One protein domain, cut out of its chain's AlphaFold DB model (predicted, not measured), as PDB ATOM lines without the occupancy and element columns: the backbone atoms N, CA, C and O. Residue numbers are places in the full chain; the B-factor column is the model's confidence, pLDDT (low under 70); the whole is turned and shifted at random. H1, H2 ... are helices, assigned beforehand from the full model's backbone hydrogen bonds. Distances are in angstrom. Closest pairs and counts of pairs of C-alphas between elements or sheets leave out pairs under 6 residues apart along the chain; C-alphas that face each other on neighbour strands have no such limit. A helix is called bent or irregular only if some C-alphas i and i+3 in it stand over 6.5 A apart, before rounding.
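This is residues 265 to 307 of the 505 residues of an uncharacterized protein of Burkholderiales bacterium (UniProt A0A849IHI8). Three short helices run back and forth in a zigzag: H2 and H3 make a helical hairpin, side by side, and H1 is set off loosely to one side of it, running nearly parallel to H3. The long axis reaches from the first residues, before H1, to the last ones, after H3. The printed part has 43 residues with three named helices, H1, H2 and H3 in that order along the chain, and no named strand; its class is all helix. It is compact, with a radius of gyration of the C-alphas of 9.5 A, and its outline is elongated, but only just, with spans of 30 by 20 by 13 A.

H1, residues 267 to 276, touches no helix but is near H2, residues 279 to 288. These two are close but not clearly touching, with 2 pairs of C-alphas within 8 A; the closest C-alphas are those of Ile 273 and Ala 282, 5.9 A apart. Their lines stand at a shallow tilt of 32 degrees, opposite ways. H2 touches H3, residues 292 to 305, with 19 pairs of C-alphas within 8 A, and their centres are 8.6 A apart. Their closest C-alphas are those of Ala 279 and Ala 302, 5.0 A apart. H2 and H3 form a helical hairpin, opposite ways at a shallow tilt of 24 degrees. H1 and H3 are close but not clearly touching, with the C-alphas of Asp 274 and Val 298 closest at 7.8 A; they run the same way at a shallow tilt of 8 degrees, and their centres are 14.0 A apart. In H1 and H2 every O i to N i+4 pair is within hydrogen-bond range; in H3 8 of 10 are.

H1 begins at C-alpha 267, at (-49.141, 45.289, 2.207), and is 14.3 A long from first to last C-alpha, Ser 267 to Leu 276. H2 runs from Ala 279 at (-33.148, 39.107, 4.639) to Ser 288, 14.2 A. H3, the longest helix with 14 residues, runs 19.6 A from Tyr 292 to Glu 305, whose C-alpha is at (-27.047, 38.241, 9.761). H3 is neither bent nor irregular, but only just: C-alphas 294 and 297 are 6.2 A apart.

The two C-alphas farthest apart are those of Ser 266 and Pro 307, 29.9 A. The printed part has no cut. Both links are tight, with 2 residues between H1 and H2 and 3 residues between H2 and H3. The mean pLDDT of the printed part is 82.4, and no printed residue is under 70.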
ATOM      1  N   LEU A 265     -45.877  46.318  -4.751       81.44
ATOM      2  CA  LEU A 265     -46.157  45.350  -3.684       81.44
ATOM      3  C   LEU A 265     -47.297  45.818  -2.780       81.44
ATOM      4  O   LEU A 265     -47.211  46.893  -2.168       81.44
ATOM      5  N   SER A 266     -48.301  44.963  -2.624       84.38
ATOM      6  CA  SER A 266     -49.357  45.108  -1.628       84.38
ATOM      7  C   SER A 266     -48.801  44.980  -0.204       84.38
ATOM      8  O   SER A 266     -47.704  44.465   0.010       84.38
ATOM      9  N   SER A 267     -49.550  45.437   0.802       82.31
ATOM     10  CA  SER A 267     -49.141  45.289   2.207       82.31
ATOM     11  C   SER A 267     -48.964  43.823   2.614       82.31
ATOM     12  O   SER A 267     -47.995  43.497   3.285       82.31
ATOM     13  N   GLN A 268     -49.844  42.935   2.141       83.12
ATOM     14  CA  GLN A 268     -49.781  41.504   2.449       83.12
ATOM     15  C   GLN A 268     -48.530  40.839   1.864       83.12
ATOM     16  O   GLN A 268     -47.912  40.008   2.519       83.12
ATOM     17  N   GLU A 269     -48.121  41.219   0.652       84.56
ATOM     18  CA  GLU A 269     -46.896  40.690   0.039       84.56
ATOM     19  C   GLU A 269     -45.643  41.145   0.785       84.56
ATOM     20  O   GLU A 269     -44.707  40.362   0.926       84.56
ATOM     21  N   ARG A 270     -45.629  42.375   1.313       84.19
ATOM     22  CA  ARG A 270     -44.527  42.862   2.159       84.19
ATOM     23  C   ARG A 270     -44.432  42.062   3.452       84.19
ATOM     24  O   ARG A 270     -43.352  41.593   3.788       84.19
ATOM     25  N   ASP A 271     -45.565  41.817   4.111       83.25
ATOM     26  CA  ASP A 271     -45.607  41.008   5.335       83.25
ATOM     27  C   ASP A 271     -45.094  39.580   5.081       83.25
ATOM     28  O   ASP A 271     -44.340  39.022   5.879       83.25
ATOM     29  N   VAL A 272     -45.453  38.988   3.938       85.44
ATOM     30  CA  VAL A 272     -44.963  37.666   3.520       85.44
ATOM     31  C   VAL A 272     -43.459  37.687   3.249       85.44
ATOM     32  O   VAL A 272     -42.749  36.772   3.665       85.44
ATOM     33  N   ILE A 273     -42.951  38.720   2.577       84.94
ATOM     34  CA  ILE A 273     -41.519  38.858   2.298       84.94
ATOM     35  C   ILE A 273     -40.730  39.024   3.600       84.94
ATOM     36  O   ILE A 273     -39.719  38.352   3.782       84.94
ATOM     37  N   ASP A 274     -41.214  39.838   4.535       80.56
ATOM     38  CA  ASP A 274     -40.529  40.099   5.803       80.56
ATOM     39  C   ASP A 274     -40.531  38.886   6.751       80.56
ATOM     40  O   ASP A 274     -39.642  38.760   7.601       80.56
ATOM     41  N   THR A 275     -41.512  37.986   6.613       84.06
ATOM     42  CA  THR A 275     -41.664  36.798   7.473       84.06
ATOM     43  C   THR A 275     -41.057  35.527   6.884       84.06
ATOM     44  O   THR A 275     -40.446  34.756   7.625       84.06
ATOM     45  N   LEU A 276     -41.213  35.285   5.579       83.25
ATOM     46  CA  LEU A 276     -40.854  34.011   4.946       83.25
ATOM     47  C   LEU A 276     -39.563  34.063   4.125       83.25
ATOM     48  O   LEU A 276     -38.981  33.010   3.852       83.25
ATOM     49  N   VAL A 277     -39.110  35.246   3.698       85.44
ATOM     50  CA  VAL A 277     -37.954  35.375   2.798       85.44
ATOM     51  C   VAL A 277     -36.696  35.764   3.589       85.44
ATOM     52  O   VAL A 277     -36.736  36.694   4.394       85.44
ATOM     53  N   PRO A 278     -35.539  35.105   3.361       83.62
ATOM     54  CA  PRO A 278     -34.276  35.491   3.990       83.62
ATOM     55  C   PRO A 278     -33.908  36.951   3.706       83.62
ATOM     56  O   PRO A 278     -34.062  37.418   2.574       83.62
ATOM     57  N   ALA A 279     -33.339  37.654   4.691       79.62
ATOM     58  CA  ALA A 279     -33.148  39.107   4.639       79.62
ATOM     59  C   ALA A 279     -32.354  39.587   3.406       79.62
ATOM     60  O   ALA A 279     -32.683  40.609   2.808       79.62
ATOM     61  N   ALA A 280     -31.346  38.828   2.964       77.44
ATOM     62  CA  ALA A 280     -30.564  39.166   1.772       77.44
ATOM     63  C   ALA A 280     -31.380  39.104   0.465       77.44
ATOM     64  O   ALA A 280     -31.163  39.911  -0.439       77.44
ATOM     65  N   LEU A 281     -32.318  38.157   0.348       81.50
ATOM     66  CA  LEU A 281     -33.198  38.039  -0.818       81.50
ATOM     67  C   LEU A 281     -34.351  39.040  -0.738       81.50
ATOM     68  O   LEU A 281     -34.651  39.693  -1.734       81.50
ATOM     69  N   ALA A 282     -34.931  39.224   0.448       83.12
ATOM     70  CA  ALA A 282     -35.958  40.229   0.697       83.12
ATOM     71  C   ALA A 282     -35.464  41.640   0.330       83.12
ATOM     72  O   ALA A 282     -36.143  42.366  -0.392       83.12
ATOM     73  N   ALA A 283     -34.233  41.997   0.716       81.19
ATOM     74  CA  ALA A 283     -33.615  43.266   0.335       81.19
ATOM     75  C   ALA A 283     -33.502  43.441  -1.188       81.19
ATOM     76  O   ALA A 283     -33.824  44.508  -1.710       81.19
ATOM     77  N   LYS A 284     -33.085  42.397  -1.918       82.94
ATOM     78  CA  LYS A 284     -32.997  42.436  -3.388       82.94
ATOM     79  C   LYS A 284     -34.364  42.625  -4.039       82.94
ATOM     80  O   LYS A 284     -34.466  43.404  -4.980       82.94
ATOM     81  N   LEU A 285     -35.399  41.961  -3.521       84.50
ATOM     82  CA  LEU A 285     -36.772  42.142  -3.990       84.50
ATOM     83  C   LEU A 285     -37.228  43.589  -3.761       84.50
ATOM     84  O   LEU A 285     -37.659  44.260  -4.692       84.50
ATOM     85  N   TYR A 286     -37.056  44.141  -2.560       84.81
ATOM     86  CA  TYR A 286     -37.439  45.533  -2.313       84.81
ATOM     87  C   TYR A 286     -36.693  46.536  -3.201       84.81
ATOM     88  O   TYR A 286     -37.297  47.507  -3.660       84.81
ATOM     89  N   LEU A 287     -35.417  46.279  -3.508       84.12
ATOM     90  CA  LEU A 287     -34.648  47.081  -4.460       84.12
ATOM     91  C   LEU A 287     -35.171  46.950  -5.899       84.12
ATOM     92  O   LEU A 287     -35.273  47.970  -6.582       84.12
ATOM     93  N   SER A 288     -35.555  45.749  -6.357       83.25
ATOM     94  CA  SER A 288     -36.105  45.561  -7.710       83.25
ATOM     95  C   SER A 288     -37.441  46.280  -7.903       83.25
ATOM     96  O   SER A 288     -37.719  46.782  -8.989       83.25
ATOM     97  N   PHE A 289     -38.235  46.395  -6.838       82.06
ATOM     98  CA  PHE A 289     -39.491  47.151  -6.826       82.06
ATOM     99  C   PHE A 289     -39.325  48.634  -6.444       82.06
ATOM    100  O   PHE A 289     -40.321  49.320  -6.226       82.06
ATOM    101  N   GLN A 290     -38.085  49.137  -6.349       80.56
ATOM    102  CA  GLN A 290     -37.757  50.531  -6.000       80.56
ATOM    103  C   GLN A 290     -38.353  51.005  -4.656       80.56
ATOM    104  O   GLN A 290     -38.534  52.200  -4.421       80.56
ATOM    105  N   ASN A 291     -38.645  50.081  -3.737       83.44
ATOM    106  CA  ASN A 291     -39.192  50.398  -2.421       83.44
ATOM    107  C   ASN A 291     -38.062  50.574  -1.397       83.44
ATOM    108  O   ASN A 291     -37.769  49.693  -0.584       83.44
ATOM    109  N   TYR A 292     -37.407  51.733  -1.452       82.81
ATOM    110  CA  TYR A 292     -36.223  52.028  -0.640       82.81
ATOM    111  C   TYR A 292     -36.511  52.127   0.865       82.81
ATOM    112  O   TYR A 292     -35.659  51.759   1.671       82.81
ATOM    113  N   GLU A 293     -37.709  52.577   1.249       81.31
ATOM    114  CA  GLU A 293     -38.106  52.711   2.658       81.31
ATOM    115  C   GLU A 293     -38.169  51.350   3.364       81.31
ATOM    116  O   GLU A 293     -37.709  51.218   4.496       81.31
ATOM    117  N   CYS A 294     -38.670  50.318   2.676       81.31
ATOM    118  CA  CYS A 294     -38.708  48.952   3.207       81.31
ATOM    119  C   CYS A 294     -37.360  48.228   3.029       81.31
ATOM    120  O   CYS A 294     -36.994  47.386   3.846       81.31
ATOM    121  N   ALA A 295     -36.571  48.584   2.006       84.00
ATOM    122  CA  ALA A 295     -35.268  47.967   1.755       84.00
ATOM    123  C   ALA A 295     -34.234  48.264   2.858       84.00
ATOM    124  O   ALA A 295     -33.467  47.379   3.229       84.00
ATOM    125  N   ILE A 296     -34.201  49.486   3.402       84.62
ATOM    126  CA  ILE A 296     -33.217  49.905   4.420       84.62
ATOM    127  C   ILE A 296     -33.255  49.042   5.698       84.62
ATOM    128  O   ILE A 296     -32.197  48.533   6.081       84.62
ATOM    129  N   PRO A 297     -34.398  48.846   6.388       83.50
ATOM    130  CA  PRO A 297     -34.435  48.032   7.606       83.50
ATOM    131  C   PRO A 297     -34.084  46.562   7.337       83.50
ATOM    132  O   PRO A 297     -33.387  45.939   8.139       83.50
ATOM    133  N   VAL A 298     -34.484  46.027   6.182       84.00
ATOM    134  CA  VAL A 298     -34.164  44.652   5.775       84.00
ATOM    135  C   VAL A 298     -32.676  44.502   5.447       84.00
ATOM    136  O   VAL A 298     -32.056  43.528   5.867       84.00
ATOM    137  N   LEU A 299     -32.056  45.496   4.802       82.38
ATOM    138  CA  LEU A 299     -30.605  45.552   4.587       82.38
ATOM    139  C   LEU A 299     -29.835  45.657   5.909       82.38
ATOM    140  O   LEU A 299     -28.835  44.962   6.077       82.38
ATOM    141  N   LYS A 300     -30.307  46.461   6.873       83.62
ATOM    142  CA  LYS A 300     -29.718  46.517   8.226       83.62
ATOM    143  C   LYS A 300     -29.748  45.144   8.896       83.62
ATOM    144  O   LYS A 300     -28.738  44.715   9.447       83.62
ATOM    145  N   ARG A 301     -30.875  44.431   8.810       81.44
ATOM    146  CA  ARG A 301     -30.997  43.058   9.319       81.44
ATOM    147  C   ARG A 301     -30.059  42.095   8.585       81.44
ATOM    148  O   ARG A 301     -29.348  41.338   9.236       81.44
ATOM    149  N   ALA A 302     -29.977  42.185   7.258       81.94
ATOM    150  CA  ALA A 302     -29.076  41.365   6.448       81.94
ATOM    151  C   ALA A 302     -27.591  41.607   6.779       81.94
ATOM    152  O   ALA A 302     -26.792  40.678   6.713       81.94
ATOM    153  N   ILE A 303     -27.210  42.829   7.164       83.31
ATOM    154  CA  ILE A 303     -25.858  43.152   7.644       83.31
ATOM    155  C   ILE A 303     -25.573  42.489   8.998       83.31
ATOM    156  O   ILE A 303     -24.471  41.990   9.207       83.31
ATOM    157  N   VAL A 304     -26.551  42.454   9.909       80.94
ATOM    158  CA  VAL A 304     -26.404  41.754  11.199       80.94
ATOM    159  C   VAL A 304     -26.278  40.243  10.989       80.94
ATOM    160  O   VAL A 304     -25.429  39.612  11.610       80.94
ATOM    161  N   GLU A 305     -27.083  39.672  10.090       76.81
ATOM    162  CA  GLU A 305     -27.047  38.241   9.761       76.81
ATOM    163  C   GLU A 305     -25.767  37.850   8.997       76.81
ATOM    164  O   GLU A 305     -25.201  36.783   9.230       76.81
ATOM    165  N   GLN A 306     -25.279  38.715   8.101       76.25
ATOM    166  CA  GLN A 306     -24.093  38.477   7.274       76.25
ATOM    167  C   GLN A 306     -23.160  39.699   7.247       76.25
ATOM    168  O   GLN A 306     -23.078  40.410   6.241       76.25
ATOM    169  N   PRO A 307     -22.360  39.919   8.307       74.00
ATOM    170  CA  PRO A 307     -21.524  41.111   8.422       74.00
ATOM    171  C   PRO A 307     -20.389  41.152   7.398       74.00
ATOM    172  O   PRO A 307     -19.878  42.219   7.107       74.00
TER     173      PRO A 307